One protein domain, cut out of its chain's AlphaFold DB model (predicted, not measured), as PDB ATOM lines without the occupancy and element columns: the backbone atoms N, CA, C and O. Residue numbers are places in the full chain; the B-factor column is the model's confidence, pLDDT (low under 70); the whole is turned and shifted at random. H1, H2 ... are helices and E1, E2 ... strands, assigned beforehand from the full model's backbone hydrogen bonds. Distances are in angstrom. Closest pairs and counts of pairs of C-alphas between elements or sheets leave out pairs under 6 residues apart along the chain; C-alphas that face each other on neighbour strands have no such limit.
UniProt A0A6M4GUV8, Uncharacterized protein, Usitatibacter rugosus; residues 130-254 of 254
ATOM      1  N   ARG A 130     148.919 166.274 141.110       87.75
ATOM      2  CA  ARG A 130     147.541 165.785 140.953       87.75
ATOM      3  C   ARG A 130     146.753 165.762 142.266       87.75
ATOM      4  O   ARG A 130     145.601 166.188 142.264       87.75
ATOM      5  N   LYS A 131     147.322 165.264 143.374       88.50
ATOM      6  CA  LYS A 131     146.575 165.187 144.646       88.50
ATOM      7  C   LYS A 131     146.466 166.548 145.322       88.50
ATOM      8  O   LYS A 131     145.441 166.820 145.936       88.50
ATOM      9  N   ILE A 132     147.464 167.415 145.142       91.31
ATOM     10  CA  ILE A 132     147.377 168.820 145.565       91.31
ATOM     11  C   ILE A 132     146.232 169.517 144.819       91.31
ATOM     12  O   ILE A 132     145.341 170.058 145.465       91.31
ATOM     13  N   ALA A 133     146.176 169.397 143.489       92.12
ATOM     14  CA  ALA A 133     145.080 169.958 142.697       92.12
ATOM     15  C   ALA A 133     143.708 169.382 143.099       92.12
ATOM     16  O   ALA A 133     142.716 170.109 143.150       92.12
ATOM     17  N   ALA A 134     143.633 168.086 143.430       92.94
ATOM     18  CA  ALA A 134     142.413 167.483 143.966       92.94
ATOM     19  C   ALA A 134     142.030 168.075 145.335       92.94
ATOM     20  O   ALA A 134     140.856 168.351 145.564       92.94
ATOM     21  N   ALA A 135     142.996 168.308 146.226       93.50
ATOM     22  CA  ALA A 135     142.753 168.905 147.538       93.50
ATOM     23  C   ALA A 135     142.277 170.362 147.423       93.50
ATOM     24  O   ALA A 135     141.327 170.750 148.103       93.50
ATOM     25  N   GLU A 136     142.868 171.141 146.517       93.94
ATOM     26  CA  GLU A 136     142.420 172.495 146.177       93.94
ATOM     27  C   GLU A 136     140.991 172.488 145.611       93.94
ATOM     28  O   GLU A 136     140.138 173.264 146.053       93.94
ATOM     29  N   ALA A 137     140.698 171.569 144.683       92.94
ATOM     30  CA  ALA A 137     139.364 171.404 144.117       92.94
ATOM     31  C   ALA A 137     138.334 171.022 145.189       92.94
ATOM     32  O   ALA A 137     137.242 171.590 145.216       92.94
ATOM     33  N   VAL A 138     138.684 170.108 146.102       93.06
ATOM     34  CA  VAL A 138     137.840 169.742 147.245       93.06
ATOM     35  C   VAL A 138     137.573 170.949 148.141       93.06
ATOM     36  O   VAL A 138     136.411 171.194 148.473       93.06
ATOM     37  N   ALA A 139     138.598 171.726 148.497       93.50
ATOM     38  CA  ALA A 139     138.444 172.898 149.354       93.50
ATOM     39  C   ALA A 139     137.427 173.894 148.779       93.50
ATOM     40  O   ALA A 139     136.576 174.407 149.505       93.50
ATOM     41  N   ALA A 140     137.454 174.104 147.460       92.62
ATOM     42  CA  ALA A 140     136.533 175.002 146.770       92.62
ATOM     43  C   ALA A 140     135.062 174.537 146.809       92.62
ATOM     44  O   ALA A 140     134.160 175.362 146.664       92.62
ATOM     45  N   THR A 141     134.795 173.242 147.029       90.94
ATOM     46  CA  THR A 141     133.417 172.715 147.063       90.94
ATOM     47  C   THR A 141     132.626 173.133 148.297       90.94
ATOM     48  O   THR A 141     131.396 173.069 148.265       90.94
ATOM     49  N   LYS A 142     133.311 173.514 149.388       92.50
ATOM     50  CA  LYS A 142     132.703 173.754 150.710       92.50
ATOM     51  C   LYS A 142     131.860 172.576 151.213       92.50
ATOM     52  O   LYS A 142     130.959 172.757 152.026       92.50
ATOM     53  N   ASP A 143     132.119 171.372 150.709       90.44
ATOM     54  CA  ASP A 143     131.388 170.186 151.115       90.44
ATOM     55  C   ASP A 143     131.960 169.638 152.433       90.44
ATOM     56  O   ASP A 143     133.115 169.204 152.441       90.44
ATOM     57  N   PRO A 144     131.191 169.607 153.535       91.56
ATOM     58  CA  PRO A 144     131.624 169.092 154.829       91.56
ATOM     59  C   PRO A 144     132.334 167.737 154.782       91.56
ATOM     60  O   PRO A 144     133.357 167.561 155.443       91.56
ATOM     61  N   LEU A 145     131.840 166.777 154.003       88.31
ATOM     62  CA  LEU A 145     132.454 165.453 153.936       88.31
ATOM     63  C   LEU A 145     133.787 165.500 153.208       88.31
ATOM     64  O   LEU A 145     134.762 164.885 153.628       88.31
ATOM     65  N   ALA A 146     133.846 166.271 152.130       91.50
ATOM     66  CA  ALA A 146     135.075 166.459 151.384       91.50
ATOM     67  C   ALA A 146     136.146 167.160 152.244       91.50
ATOM     68  O   ALA A 146     137.313 166.771 152.224       91.50
ATOM     69  N   LEU A 147     135.746 168.125 153.078       94.06
ATOM     70  CA  LEU A 147     136.638 168.792 154.029       94.06
ATOM     71  C   LEU A 147     137.184 167.842 155.108       94.06
ATOM     72  O   LEU A 147     138.342 167.973 155.499       94.06
ATOM     73  N   GLN A 148     136.414 166.845 155.558       92.06
ATOM     74  CA  GLN A 148     136.956 165.797 156.438       92.06
ATOM     75  C   GLN A 148     138.047 164.975 155.747       92.06
ATOM     76  O   GLN A 148     139.090 164.697 156.345       92.06
ATOM     77  N   GLU A 149     137.835 164.619 154.476       91.56
ATOM     78  CA  GLU A 149     138.831 163.895 153.682       91.56
ATOM     79  C   GLU A 149     140.113 164.705 153.491       91.56
ATOM     80  O   GLU A 149     141.201 164.126 153.495       91.56
ATOM     81  N   MET A 150     140.018 166.036 153.409       94.38
ATOM     82  CA  MET A 150     141.201 166.900 153.400       94.38
ATOM     83  C   MET A 150     142.041 166.730 154.664       94.38
ATOM     84  O   MET A 150     143.262 166.609 154.570       94.38
ATOM     85  N   GLY A 151     141.417 166.646 155.840       93.62
ATOM     86  CA  GLY A 151     142.141 166.377 157.081       93.62
ATOM     87  C   GLY A 151     142.926 165.063 157.005       93.62
ATOM     88  O   GLY A 151     144.115 165.016 157.332       93.62
ATOM     89  N   ALA A 152     142.291 163.996 156.509       90.88
ATOM     90  CA  ALA A 152     142.946 162.704 156.310       90.88
ATOM     91  C   ALA A 152     144.043 162.747 155.230       90.88
ATOM     92  O   ALA A 152     145.039 162.031 155.340       90.88
ATOM     93  N   PHE A 153     143.878 163.561 154.189       92.44
ATOM     94  CA  PHE A 153     144.898 163.809 153.171       92.44
ATOM     95  C   PHE A 153     146.141 164.468 153.781       92.44
ATOM     96  O   PHE A 153     147.227 163.896 153.688       92.44
ATOM     97  N   PHE A 154     145.982 165.594 154.486       91.81
ATOM     98  CA  PHE A 154     147.089 166.292 155.152       91.81
ATOM     99  C   PHE A 154     147.778 165.427 156.209       91.81
ATOM    100  O   PHE A 154     148.987 165.541 156.404       91.81
ATOM    101  N   HIS A 155     147.027 164.527 156.853       90.94
ATOM    102  CA  HIS A 155     147.583 163.579 157.809       90.94
ATOM    103  C   HIS A 155     148.536 162.556 157.189       90.94
ATOM    104  O   HIS A 155     149.495 162.139 157.833       90.94
ATOM    105  N   ARG A 156     148.245 162.116 155.963       88.81
ATOM    106  CA  ARG A 156     148.912 160.959 155.364       88.81
ATOM    107  C   ARG A 156     150.045 161.334 154.403       88.81
ATOM    108  O   ARG A 156     150.814 160.449 154.053       88.81
ATOM    109  N   ARG A 157     150.161 162.601 153.991       86.81
ATOM    110  CA  ARG A 157     151.166 163.116 153.038       86.81
ATOM    111  C   ARG A 157     152.556 162.480 153.207       86.81
ATOM    112  O   ARG A 157     153.133 162.623 154.276       86.81
ATOM    113  N   PRO A 158     153.130 161.825 152.180       79.69
ATOM    114  CA  PRO A 158     154.445 161.192 152.289       79.69
ATOM    115  C   PRO A 158     155.588 162.203 152.145       79.69
ATOM    116  O   PRO A 158     156.678 161.989 152.663       79.69
ATOM    117  N   ASP A 159     155.343 163.293 151.415       81.62
ATOM    118  CA  ASP A 159     156.289 164.376 151.161       81.62
ATOM    119  C   ASP A 159     156.472 165.271 152.393       81.62
ATOM    120  O   ASP A 159     157.404 166.070 152.474       81.62
ATOM    121  N   ARG A 160     155.588 165.107 153.381       80.75
ATOM    122  CA  ARG A 160     155.643 165.755 154.680       80.75
ATOM    123  C   ARG A 160     155.920 164.667 155.721       80.75
ATOM    124  O   ARG A 160     155.093 163.801 155.969       80.75
ATOM    125  N   GLY A 161     157.115 164.674 156.313       81.44
ATOM    126  CA  GLY A 161     157.454 163.733 157.385       81.44
ATOM    127  C   GLY A 161     156.490 163.837 158.576       81.44
ATOM    128  O   GLY A 161     155.749 164.809 158.708       81.44
ATOM    129  N   ARG A 162     156.528 162.859 159.489       84.19
ATOM    130  CA  ARG A 162     155.655 162.847 160.685       84.19
ATOM    131  C   ARG A 162     155.786 164.105 161.552       84.19
ATOM    132  O   ARG A 162     154.804 164.522 162.155       84.19
ATOM    133  N   ASP A 163     156.972 164.706 161.556       90.19
ATOM    134  CA  ASP A 163     157.302 165.905 162.334       90.19
ATOM    135  C   ASP A 163     157.107 167.202 161.536       90.19
ATOM    136  O   ASP A 163     157.530 168.276 161.965       90.19
ATOM    137  N   TYR A 164     156.490 167.122 160.351       93.62
ATOM    138  CA  TYR A 164     156.190 168.305 159.563       93.62
ATOM    139  C   TYR A 164     155.242 169.237 160.322       93.62
ATOM    140  O   TYR A 164     154.286 168.807 160.978       93.62
ATOM    141  N   GLN A 165     155.509 170.534 160.205       96.19
ATOM    142  CA  GLN A 165     154.702 171.582 160.804       96.19
ATOM    143  C   GLN A 165     154.202 172.526 159.719       96.19
ATOM    144  O   GLN A 165     154.974 172.960 158.864       96.19
ATOM    145  N   TYR A 166     152.919 172.859 159.787       95.88
ATOM    146  CA  TYR A 166     152.279 173.836 158.918       95.88
ATOM    147  C   TYR A 166     152.414 175.221 159.537       95.88
ATOM    148  O   TYR A 166     152.141 175.387 160.726       95.88
ATOM    149  N   ASP A 167     152.824 176.194 158.730       96.81
ATOM    150  CA  ASP A 167     152.813 177.607 159.101       96.81
ATOM    151  C   ASP A 167     151.431 178.198 158.798       96.81
ATOM    152  O   ASP A 167     150.902 178.050 157.692       96.81
ATOM    153  N   LEU A 168     150.830 178.849 159.790       97.12
ATOM    154  CA  LEU A 168     149.514 179.474 159.679       97.12
ATOM    155  C   LEU A 168     149.554 180.859 158.999       97.12
ATOM    156  O   LEU A 168     148.506 181.473 158.779       97.12
ATOM    157  N   GLY A 169     150.745 181.320 158.603       96.25
ATOM    158  CA  GLY A 169     150.992 182.565 157.872       96.25
ATOM    159  C   GLY A 169     151.397 183.743 158.760       96.25
ATOM    160  O   GLY A 169     151.745 184.800 158.239       96.25
ATOM    161  N   ASP A 170     151.368 183.564 160.078       95.81
ATOM    162  CA  ASP A 170     151.810 184.525 161.093       95.81
ATOM    163  C   ASP A 170     153.055 184.034 161.862       95.81
ATOM    164  O   ASP A 170     153.441 184.624 162.871       95.81
ATOM    165  N   GLY A 171     153.687 182.953 161.391       95.31
ATOM    166  CA  GLY A 171     154.804 182.284 162.056       95.31
ATOM    167  C   GLY A 171     154.374 181.234 163.086       95.31
ATOM    168  O   GLY A 171     155.226 180.484 163.575       95.31
ATOM    169  N   THR A 172     153.078 181.126 163.402       96.44
ATOM    170  CA  THR A 172     152.549 180.042 164.234       96.44
ATOM    171  C   THR A 172     152.661 178.726 163.485       96.44
ATOM    172  O   THR A 172     152.112 178.555 162.396       96.44
ATOM    173  N   LYS A 173     153.349 177.761 164.102       96.94
ATOM    174  CA  LYS A 173     153.542 176.421 163.550       96.94
ATOM    175  C   LYS A 173     152.701 175.389 164.281       96.94
ATOM    176  O   LYS A 173     152.689 175.346 165.513       96.94
ATOM    177  N   VAL A 174     152.036 174.528 163.519       97.31
ATOM    178  CA  VAL A 174     151.181 173.464 164.057       97.31
ATOM    179  C   VAL A 174     151.514 172.112 163.440       97.31
ATOM    180  O   VAL A 174     151.833 172.013 162.257       97.31
ATOM    181  N   GLY A 175     151.454 171.056 164.248       96.19
ATOM    182  CA  GLY A 175     151.720 169.698 163.778       96.19
ATOM    183  C   GLY A 175     150.609 169.151 162.879       96.19
ATOM    184  O   GLY A 175     149.464 169.606 162.906       96.19
ATOM    185  N   VAL A 176     150.935 168.098 162.132       95.50
ATOM    186  CA  VAL A 176     149.993 167.371 161.266       95.50
ATOM    187  C   VAL A 176     148.671 166.978 161.967       95.50
ATOM    188  O   VAL A 176     147.615 167.173 161.357       95.50
ATOM    189  N   PRO A 177     148.653 166.462 163.220       95.88
ATOM    190  CA  PRO A 177     147.395 166.135 163.894       95.88
ATOM    191  C   PRO A 177     146.479 167.350 164.083       95.88
ATOM    192  O   PRO A 177     145.274 167.226 163.887       95.88
ATOM    193  N   VAL A 178     147.052 168.519 164.400       97.75
ATOM    194  CA  VAL A 178     146.302 169.774 164.581       97.75
ATOM    195  C   VAL A 178     145.630 170.190 163.279       97.75
ATOM    196  O   VAL A 178     144.454 170.526 163.297       97.75
ATOM    197  N   ILE A 179     146.315 170.095 162.134       97.56
ATOM    198  CA  ILE A 179     145.695 170.388 160.830       97.56
ATOM    199  C   ILE A 179     144.565 169.416 160.502       97.56
ATOM    200  O   ILE A 179     143.498 169.851 160.067       97.56
ATOM    201  N   ARG A 180     144.761 168.111 160.727       96.94
ATOM    202  CA  ARG A 180     143.710 167.108 160.499       96.94
ATOM    203  C   ARG A 180     142.450 167.445 161.296       96.94
ATOM    204  O   ARG A 180     141.355 167.463 160.735       96.94
ATOM    205  N   ASP A 181     142.613 167.717 162.586       98.19
ATOM    206  CA  ASP A 181     141.492 167.972 163.488       98.19
ATOM    207  C   ASP A 181     140.892 169.373 163.257       98.19
ATOM    208  O   ASP A 181     139.681 169.553 163.381       98.19
ATOM    209  N   ALA A 182     141.684 170.345 162.792       98.38
ATOM    210  CA  ALA A 182     141.195 171.650 162.356       98.38
ATOM    211  C   ALA A 182     140.327 171.558 161.088       98.38
ATOM    212  O   ALA A 182     139.306 172.238 161.011       98.38
ATOM    213  N   PHE A 183     140.665 170.691 160.124       98.12
ATOM    214  CA  PHE A 183     139.791 170.388 158.979       98.12
ATOM    215  C   PHE A 183     138.494 169.700 159.412       98.12
ATOM    216  O   PHE A 183     137.425 170.015 158.886       98.12
ATOM    217  N   LEU A 184     138.562 168.803 160.401       97.38
ATOM    218  CA  LEU A 184     137.368 168.207 160.993       97.38
ATOM    219  C   LEU A 184     136.478 169.282 161.639       97.38
ATOM    220  O   LEU A 184     135.279 169.296 161.369       97.38
ATOM    221  N   MET A 185     137.036 170.213 162.421       98.19
ATOM    222  CA  MET A 185     136.266 171.327 162.990       98.19
ATOM    223  C   MET A 185     135.716 172.265 161.911       98.19
ATOM    224  O   MET A 185     134.552 172.644 161.977       98.19
ATOM    225  N   ALA A 186     136.504 172.579 160.882       97.94
ATOM    226  CA  ALA A 186     136.039 173.374 159.752       97.94
ATOM    227  C   ALA A 186     134.866 172.688 159.036       97.94
ATOM    228  O   ALA A 186     133.900 173.351 158.686       97.94
ATOM    229  N   SER A 187     134.873 171.356 158.883       96.31
ATOM    230  CA  SER A 187     133.730 170.640 158.299       96.31
ATOM    231  C   SER A 187     132.420 170.892 159.056       96.31
ATOM    232  O   SER A 187     131.357 170.940 158.438       96.31
ATOM    233  N   CYS A 188     132.485 171.105 160.375       95.94
ATOM    234  CA  CYS A 188     131.331 171.465 161.196       95.94
ATOM    235  C   CYS A 188     130.755 172.828 160.791       95.94
ATOM    236  O   CYS A 188     129.539 172.961 160.677       95.94
ATOM    237  N   ASP A 189     131.620 173.807 160.499       96.50
ATOM    238  CA  ASP A 189     131.220 175.144 160.023       96.50
ATOM    239  C   ASP A 189     130.512 175.100 158.665       96.50
ATOM    240  O   ASP A 189     129.713 175.977 158.346       96.50
ATOM    241  N   PHE A 190     130.780 174.059 157.876       94.00
ATOM    242  CA  PHE A 190     130.148 173.826 156.578       94.00
ATOM    243  C   PHE A 190     128.992 172.811 156.635       94.00
ATOM    244  O   PHE A 190     128.521 172.354 155.597       94.00
ATOM    245  N   GLY A 191     128.486 172.486 157.830       90.62
ATOM    246  CA  GLY A 191     127.248 171.718 158.002       90.62
ATOM    247  C   GLY A 191     127.428 170.221 158.247       90.62
ATOM    248  O   GLY A 191     126.461 169.470 158.147       90.62
ATOM    249  N   ASN A 192     128.634 169.758 158.578       91.31
ATOM    250  CA  ASN A 192     128.812 168.391 159.057       91.31
ATOM    251  C   ASN A 192     128.159 168.178 160.443       91.31
ATOM    252  O   ASN A 192     128.135 169.082 161.280       91.31
ATOM    253  N   GLN A 193     127.738 166.944 160.750       90.69
ATOM    254  CA  GLN A 193     127.303 166.592 162.104       90.69
ATOM    255  C   GLN A 193     128.495 166.586 163.050       90.69
ATOM    256  O   GLN A 193     129.335 165.685 163.000       90.69
ATOM    257  N   CYS A 194     128.528 167.551 163.958       94.62
ATOM    258  CA  CYS A 194     129.566 167.642 164.978       94.62
ATOM    259  C   CYS A 194     129.014 167.710 166.400       94.62
ATOM    260  O   CYS A 194     129.740 168.097 167.307       94.62
ATOM    261  N   THR A 195     127.750 167.342 166.603       94.25
ATOM    262  CA  THR A 195     127.108 167.255 167.924       94.25
ATOM    263  C   THR A 195     127.420 165.919 168.613       94.25
ATOM    264  O   THR A 195     128.131 165.071 168.060       94.25
ATOM    265  N   ALA A 196     126.859 165.704 169.805       92.12
ATOM    266  CA  ALA A 196     126.961 164.461 170.575       92.12
ATOM    267  C   ALA A 196     126.543 163.204 169.786       92.12
ATOM    268  O   ALA A 196     127.040 162.108 170.039       92.12
ATOM    269  N   ASP A 197     125.668 163.368 168.792       88.25
ATOM    270  CA  ASP A 197     125.156 162.275 167.958       88.25
ATOM    271  C   ASP A 197     125.987 162.038 166.691       88.25
ATOM    272  O   ASP A 197     125.706 161.125 165.911       88.25
ATOM    273  N   SER A 198     127.039 162.835 166.478       91.94
ATOM    274  CA  SER A 198     127.984 162.600 165.389       91.94
ATOM    275  C   SER A 198     128.661 161.236 165.534       91.94
ATOM    276  O   SER A 198     128.902 160.743 166.641       91.94
ATOM    277  N   GLY A 199     129.021 160.633 164.397       90.62
ATOM    278  CA  GLY A 199     129.780 159.381 164.387       90.62
ATOM    279  C   GLY A 199     131.101 159.499 165.152       90.62
ATOM    280  O   GLY A 199     131.458 158.583 165.884       90.62
ATOM    281  N   PHE A 200     131.777 160.649 165.053       94.12
ATOM    282  CA  PHE A 200     133.020 160.917 165.776       94.12
ATOM    283  C   PHE A 200     132.817 160.864 167.297       94.12
ATOM    284  O   PHE A 200     133.447 160.045 167.965       94.12
ATOM    285  N   VAL A 201     131.909 161.680 167.846       96.69
ATOM    286  CA  VAL A 201     131.686 161.739 169.302       96.69
ATOM    287  C   VAL A 201     131.131 160.412 169.825       96.69
ATOM    288  O   VAL A 201     131.594 159.908 170.848       96.69
ATOM    289  N   SER A 202     130.212 159.787 169.082       95.25
ATOM    290  CA  SER A 202     129.633 158.494 169.461       95.25
ATOM    291  C   SER A 202     130.689 157.388 169.539       95.25
ATOM    292  O   SER A 202     130.709 156.628 170.509       95.25
ATOM    293  N   VAL A 203     131.602 157.317 168.561       95.12
ATOM    294  CA  VAL A 203     132.710 156.352 168.585       95.12
ATOM    295  C   VAL A 203     133.612 156.609 169.787       95.12
ATOM    296  O   VAL A 203     133.881 155.670 170.524       95.12
ATOM    297  N   ARG A 204     134.020 157.856 170.055       97.25
ATOM    298  CA  ARG A 204     134.893 158.177 171.199       97.25
ATOM    299  C   ARG A 204     134.235 157.908 172.554       97.25
ATOM    300  O   ARG A 204     134.897 157.424 173.472       97.25
ATOM    301  N   CYS A 205     132.929 158.127 172.695       97.88
ATOM    302  CA  CYS A 205     132.204 157.669 173.879       97.88
ATOM    303  C   CYS A 205     132.329 156.144 174.031       97.88
ATOM    304  O   CYS A 205     132.804 155.653 175.059       97.88
ATOM    305  N   VAL A 206     131.999 155.388 172.983       97.00
ATOM    306  CA  VAL A 206     131.995 153.920 173.026       97.00
ATOM    307  C   VAL A 206     133.386 153.319 173.223       97.00
ATOM    308  O   VAL A 206     133.522 152.390 174.012       97.00
ATOM    309  N   THR A 207     134.425 153.846 172.574       96.00
ATOM    310  CA  THR A 207     135.770 153.245 172.577       96.00
ATOM    311  C   THR A 207     136.703 153.832 173.629       96.00
ATOM    312  O   THR A 207     137.543 153.106 174.155       96.00
ATOM    313  N   GLU A 208     136.479 155.074 174.081       97.19
ATOM    314  CA  GLU A 208     137.351 155.756 175.062       97.19
ATOM    315  C   GLU A 208     136.640 156.232 176.334       97.19
ATOM    316  O   GLU A 208     137.289 156.710 177.263       97.19
ATOM    317  N   GLY A 209     135.310 156.129 176.400       97.50
ATOM    318  CA  GLY A 209     134.543 156.521 177.586       97.50
ATOM    319  C   GLY A 209     134.350 158.031 177.696       97.50
ATOM    320  O   GLY A 209     133.877 158.523 178.714       97.50
ATOM    321  N   LYS A 210     134.685 158.788 176.643       97.94
ATOM    322  CA  LYS A 210     134.549 160.250 176.587       97.94
ATOM    323  C   LYS A 210     133.112 160.671 176.266       97.94
ATOM    324  O   LYS A 210     132.859 161.390 175.308       97.94
ATOM    325  N   CYS A 211     132.161 160.166 177.047       97.69
ATOM    326  CA  CYS A 211     130.726 160.314 176.795       97.69
ATOM    327  C   CYS A 211     130.150 161.669 177.216       97.69
ATOM    328  O   CYS A 211     129.021 161.976 176.854       97.69
ATOM    329  N   ASP A 212     130.913 162.481 177.951       97.56
ATOM    330  CA  ASP A 212     130.481 163.821 178.359       97.56
ATOM    331  C   ASP A 212     130.811 164.893 177.303       97.56
ATOM    332  O   ASP A 212     130.530 166.073 177.517       97.56
ATOM    333  N   ALA A 213     131.431 164.506 176.179       98.06
ATOM    334  CA  ALA A 213     131.631 165.393 175.041       98.06
ATOM    335  C   ALA A 213     130.297 165.647 174.326       98.06
ATOM    336  O   ALA A 213     129.626 164.720 173.876       98.06
ATOM    337  N   THR A 214     129.935 166.917 174.188       97.25
ATOM    338  CA  THR A 214     128.677 167.346 173.548       97.25
ATOM    339  C   THR A 214     128.845 167.724 172.079       97.25
ATOM    340  O   THR A 214     127.864 167.861 171.344       97.25
ATOM    341  N   SER A 215     130.091 167.866 171.630       98.06
ATOM    342  CA  SER A 215     130.455 168.156 170.250       98.06
ATOM    343  C   SER A 215     131.868 167.660 169.928       98.06
ATOM    344  O   SER A 215     132.624 167.259 170.815       98.06
ATOM    345  N   VAL A 216     132.233 167.683 168.645       98.12
ATOM    346  CA  VAL A 216     133.608 167.418 168.189       98.12
ATOM    347  C   VAL A 216     134.583 168.414 168.815       98.12
ATOM    348  O   VAL A 216     135.625 168.009 169.320       98.12
ATOM    349  N   GLU A 217     134.234 169.702 168.815       98.31
ATOM    350  CA  GLU A 217     135.043 170.760 169.423       98.31
ATOM    351  C   GLU A 217     135.233 170.518 170.924       98.31
ATOM    352  O   GLU A 217     136.363 170.490 171.400       98.31
ATOM    353  N   ASP A 218     134.150 170.230 171.649       98.50
ATOM    354  CA  ASP A 218     134.200 169.925 173.080       98.50
ATOM    355  C   ASP A 218     135.097 168.711 173.370       98.50
ATOM    356  O   ASP A 218     135.942 168.759 174.261       98.50
ATOM    357  N   TYR A 219     134.999 167.643 172.567       98.56
ATOM    358  CA  TYR A 219     135.907 166.500 172.687       98.56
ATOM    359  C   TYR A 219     137.373 166.909 172.490       98.56
ATOM    360  O   TYR A 219     138.226 166.542 173.302       98.56
ATOM    361  N   LEU A 220     137.677 167.650 171.419       98.38
ATOM    362  CA  LEU A 220     139.054 167.998 171.068       98.38
ATOM    363  C   LEU A 220     139.690 168.903 172.127       98.38
ATOM    364  O   LEU A 220     140.813 168.633 172.555       98.38
ATOM    365  N   LEU A 221     138.963 169.922 172.588       98.25
ATOM    366  CA  LEU A 221     139.452 170.884 173.576       98.25
ATOM    367  C   LEU A 221     139.528 170.293 174.990       98.25
ATOM    368  O   LEU A 221     140.408 170.667 175.760       98.25
ATOM    369  N   ARG A 222     138.626 169.370 175.350       97.88
ATOM    370  CA  ARG A 222     138.591 168.778 176.696       97.88
ATOM    371  C   ARG A 222     139.513 167.572 176.852       97.88
ATOM    372  O   ARG A 222     140.061 167.369 177.934       97.88
ATOM    373  N   TYR A 223     139.632 166.733 175.823       98.06
ATOM    374  CA  TYR A 223     140.269 165.418 175.951       98.06
ATOM    375  C   TYR A 223     141.488 165.200 175.059       98.06
ATOM    376  O   TYR A 223     142.296 164.336 175.393       98.06
ATOM    377  N   ASN A 224     141.623 165.920 173.941       97.88
ATOM    378  CA  ASN A 224     142.651 165.609 172.942       97.88
ATOM    379  C   ASN A 224     143.841 166.574 172.974       97.88
ATOM    380  O   ASN A 224     144.968 166.150 172.734       97.88
ATOM    381  N   TYR A 225     143.607 167.852 173.284       97.88
ATOM    382  CA  TYR A 225     144.643 168.880 173.253       97.88
ATOM    383  C   TYR A 225     144.836 169.572 174.608       97.88
ATOM    384  O   TYR A 225     143.854 169.949 175.245       97.88
ATOM    385  N   PRO A 226     146.089 169.793 175.052       97.31
ATOM    386  CA  PRO A 226     146.365 170.693 176.170       97.31
ATOM    387  C   PRO A 226     146.026 172.149 175.795       97.31
ATOM    388  O   PRO A 226     146.014 172.472 174.605       97.31
ATOM    389  N   PRO A 227     145.841 173.060 176.775       96.19
ATOM    390  CA  PRO A 227     145.377 174.429 176.521       96.19
ATOM    391  C   PRO A 227     146.140 175.185 175.420       96.19
ATOM    392  O   PRO A 227     145.526 175.739 174.514       96.19
ATOM    393  N   ALA A 228     147.475 175.130 175.425       95.50
ATOM    394  CA  ALA A 228     148.291 175.816 174.420       95.50
ATOM    395  C   ALA A 228     148.122 175.249 172.993       95.50
ATOM    396  O   ALA A 228     148.182 175.991 172.016       95.50
ATOM    397  N   GLU A 229     147.904 173.938 172.844       97.19
ATOM    398  CA  GLU A 229     147.631 173.336 171.529       97.19
ATOM    399  C   GLU A 229     146.168 173.523 171.110       97.19
ATOM    400  O   GLU A 229     145.880 173.626 169.921       97.19
ATOM    401  N   ALA A 230     145.243 173.623 172.066       97.94
ATOM    402  CA  ALA A 230     143.849 173.964 171.806       97.94
ATOM    403  C   ALA A 230     143.716 175.361 171.168       97.94
ATOM    404  O   ALA A 230     142.996 175.520 170.184       97.94
ATOM    405  N   GLU A 231     144.467 176.355 171.650       97.69
ATOM    406  CA  GLU A 231     144.531 177.682 171.016       97.69
ATOM    407  C   GLU A 231     145.033 177.597 169.566       97.69
ATOM    408  O   GLU A 231     144.448 178.188 168.655       97.69
ATOM    409  N   ARG A 232     146.071 176.786 169.323       97.81
ATOM    410  CA  ARG A 232     146.617 176.549 167.978       97.81
ATOM    411  C   ARG A 232     145.642 175.824 167.055       97.81
ATOM    412  O   ARG A 232     145.581 176.146 165.872       97.81
ATOM    413  N   LEU A 233     144.866 174.875 167.575       98.56
ATOM    414  CA  LEU A 233     143.799 174.197 166.840       98.56
ATOM    415  C   LEU A 233     142.726 175.187 166.379       98.56
ATOM    416  O   LEU A 233     142.325 175.165 165.214       98.56
ATOM    417  N   LEU A 234     142.290 176.084 167.267       98.50
ATOM    418  CA  LEU A 234     141.309 177.116 166.936       98.50
ATOM    419  C   LEU A 234     141.858 178.104 165.897       98.50
ATOM    420  O   LEU A 234     141.155 178.426 164.935       98.50
ATOM    421  N   ALA A 235     143.121 178.519 166.023       98.19
ATOM    422  CA  ALA A 235     143.791 179.350 165.021       98.19
ATOM    423  C   ALA A 235     143.884 178.639 163.657       98.19
ATOM    424  O   ALA A 235     143.539 179.215 162.623       98.19
ATOM    425  N   ALA A 236     144.266 177.358 163.642       98.44
ATOM    426  CA  ALA A 236     144.326 176.554 162.425       98.44
ATOM    427  C   ALA A 236     142.949 176.426 161.752       98.44
ATOM    428  O   ALA A 236     142.846 176.602 160.536       98.44
ATOM    429  N   ARG A 237     141.874 176.198 162.524       98.44
ATOM    430  CA  ARG A 237     140.492 176.187 162.008       98.44
ATOM    431  C   ARG A 237     140.149 177.514 161.338       98.44
ATOM    432  O   ARG A 237     139.626 177.502 160.229       98.44
ATOM    433  N   GLN A 238     140.463 178.649 161.965       98.38
ATOM    434  CA  GLN A 238     140.185 179.971 161.388       98.38
ATOM    435  C   GLN A 238     140.913 180.181 160.054       98.38
ATOM    436  O   GLN A 238     140.307 180.655 159.090       98.38
ATOM    437  N   VAL A 239     142.188 179.788 159.969       98.31
ATOM    438  CA  VAL A 239     142.962 179.846 158.719       98.31
ATOM    439  C   VAL A 239     142.345 178.960 157.643       98.31
ATOM    440  O   VAL A 239     142.180 179.421 156.514       98.31
ATOM    441  N   ILE A 240     141.953 177.730 157.983       98.25
ATOM    442  CA  ILE A 240     141.316 176.791 157.052       98.25
ATOM    443  C   ILE A 240     139.969 177.329 156.562       98.25
ATOM    444  O   ILE A 240     139.732 177.373 155.357       98.25
ATOM    445  N   VAL A 241     139.101 177.796 157.462       98.25
ATOM    446  CA  VAL A 241     137.790 178.366 157.107       98.25
ATOM    447  C   VAL A 241     137.955 179.598 156.218       98.25
ATOM    448  O   VAL A 241     137.237 179.746 155.226       98.25
ATOM    449  N   ARG A 242     138.923 180.475 156.517       97.88
ATOM    450  CA  ARG A 242     139.263 181.614 155.654       97.88
ATOM    451  C   ARG A 242     139.763 181.145 154.287       97.88
ATOM    452  O   ARG A 242     139.287 181.663 153.278       97.88
ATOM    453  N   GLY A 243     140.680 180.180 154.245       97.31
ATOM    454  CA  GLY A 243     141.228 179.613 153.012       97.31
ATOM    455  C   GLY A 243     140.143 179.010 152.120       97.31
ATOM    456  O   GLY A 243     140.063 179.345 150.943       97.31
ATOM    457  N   ILE A 244     139.225 178.229 152.693       96.81
ATOM    458  CA  ILE A 244     138.058 177.664 151.996       96.81
ATOM    459  C   ILE A 244     137.136 178.768 151.457       96.81
ATOM    460  O   ILE A 244     136.630 178.680 150.339       96.81
ATOM    461  N   ASN A 245     136.887 179.821 152.241       96.31
ATOM    462  CA  ASN A 245     135.963 180.881 151.840       96.31
ATOM    463  C   ASN A 245     136.537 181.850 150.803       96.31
ATOM    464  O   ASN A 245     135.771 182.383 150.002       96.31
ATOM    465  N   THR A 246     137.847 182.098 150.836       96.56
ATOM    466  CA  THR A 246     138.493 183.173 150.059       96.56
ATOM    467  C   THR A 246     139.474 182.681 149.001       96.56
ATOM    468  O   THR A 246     139.878 183.464 148.150       96.56
ATOM    469  N   GLY A 247     139.889 181.415 149.062       95.38
ATOM    470  CA  GLY A 247     141.005 180.885 148.279       95.38
ATOM    471  C   GLY A 247     142.387 181.359 148.752       95.38
ATOM    472  O   GLY A 247     143.391 180.937 148.185       95.38
ATOM    473  N   ASN A 248     142.465 182.208 149.785       95.19
ATOM    474  CA  ASN A 248     143.725 182.758 150.282       95.19
ATOM    475  C   ASN A 248     144.321 181.858 151.371       95.19
ATOM    476  O   ASN A 248     143.901 181.897 152.534       95.19
ATOM    477  N   TRP A 249     145.325 181.076 150.986       96.31
ATOM    478  CA  TRP A 249     146.062 180.169 151.866       96.31
ATOM    479  C   TRP A 249     147.412 180.761 152.284       96.31
ATOM    480  O   TRP A 249     147.998 181.530 151.517       96.31
ATOM    481  N   PRO A 250     147.937 180.406 153.470       96.69
ATOM    482  CA  PRO A 250     149.315 180.727 153.824       96.69
ATOM    483  C   PRO A 250     150.315 180.192 152.780       96.69
ATOM    484  O   PRO A 250     150.092 179.115 152.211       96.69
ATOM    485  N   PRO A 251     151.435 180.896 152.529       93.88
ATOM    486  CA  PRO A 251     152.494 180.386 151.665       93.88
ATOM    487  C   PRO A 251     152.989 179.008 152.125       93.88
ATOM    488  O   PRO A 251     153.315 178.814 153.291       93.88
ATOM    489  N   GLY A 252     153.056 178.047 151.201       89.31
ATOM    490  CA  GLY A 252     153.541 176.694 151.493       89.31
ATOM    491  C   GLY A 252     152.565 175.792 152.257       89.31
ATOM    492  O   GLY A 252     152.986 174.728 152.708       89.31
ATOM    493  N   PHE A 253     151.291 176.187 152.391       93.00
ATOM    494  CA  PHE A 253     150.247 175.355 153.005       93.00
ATOM    495  C   PHE A 253     150.014 174.035 152.244       93.00
ATOM    496  O   PHE A 253     149.776 172.995 152.861       93.00
ATOM    497  N   TRP A 254     150.093 174.085 150.910       90.44
ATOM    498  CA  TRP A 254     149.894 172.949 150.005       90.44
ATOM    499  C   TRP A 254     151.125 172.069 149.814       90.44
ATOM    500  O   TRP A 254     152.255 172.421 150.207       90.44
TER     501      TRP A 254
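AT A GLANCE: This is residues 130 to 254 of the 254 residues of an uncharacterized protein of Usitatibacter rugosus (UniProt A0A6M4GUV8). Helix H3 runs through the middle, with H2 side by side with it and the long H6 crossing it on nearly the other side. H1 and H2 form a helical hairpin that puts H1 at one end of the longest axis; H5 and H4 make a loosely joined lobe at the other end, and a small hairpin of strands E1 and E2 sits at the start of H3, near H6. The printed part has 125 residues, with six named helices and two named strands in the order H1 H2 E1 E2 H3 H4 H5 H6; the strands pair antiparallel and the class is mostly helix. The whole is compact, with a radius of gyration of the C-alphas of 14.1 A and spans of 38 by 29 by 25 A.

HOW THE PARTS SIT: Start at H1, residues 130 to 140, which touches H2, residues 144 to 156, in a hairpin; the closest C-alphas are those of Val 138 and Ala 146, 6.0 A apart, at a shallow tilt of 34 degrees, only just short of steep. H2 touches H3, residues 176 to 189, opposite ways at a shallow tilt of 2 degrees, with the C-alphas of Gly 151 and Arg 180 closest at 3.8 A. Between them in the chain, look for the hairpin of E1, residues 165 to 167, and E2, residues 173 to 175, where N 166 and O 174 are 2.8 A apart and N 174 and O 166 2.9 A. H6, residues 227 to 246, touches H3 at a steep tilt of 58 degrees, the same way, closest at the C-alphas of Ala 182 and Arg 237, 4.6 A. H5, residues 216 to 224, only just touches H3, with 3 pairs of C-alphas within 8 A, made by residues 181 to 185 of H3 alone; Met 185 and Glu 217 have the closest C-alphas, 6.6 A apart. H4, residues 199 to 208, only just touches H5, also with 3 pairs, closest at the C-alphas of Val 201 and Val 216, 6.1 A. H2 and H6 are apart. Each O i to N i+4 pair is within hydrogen-bond range in H1, H2, H3, H4 and H5, and 15 of 16 are in H6.

IN THESE COORDINATES: Find C-alpha 130 at (147.541, 165.785, 140.953), where H1 begins; H2 then spans 19.1 A. H3 runs 20.4 A from C-alpha 176 at (149.993, 167.371, 161.266). H6, the longest helix, runs 28.7 A to C-alpha 246 at (138.493, 183.173, 150.059).

THE WHOLE: The C-alphas of Arg 130 and Asp 212 are the two farthest apart, 41.2 A. The printed part has no cut and no long link. Its mean pLDDT is 94.6, and no printed residue is under 70.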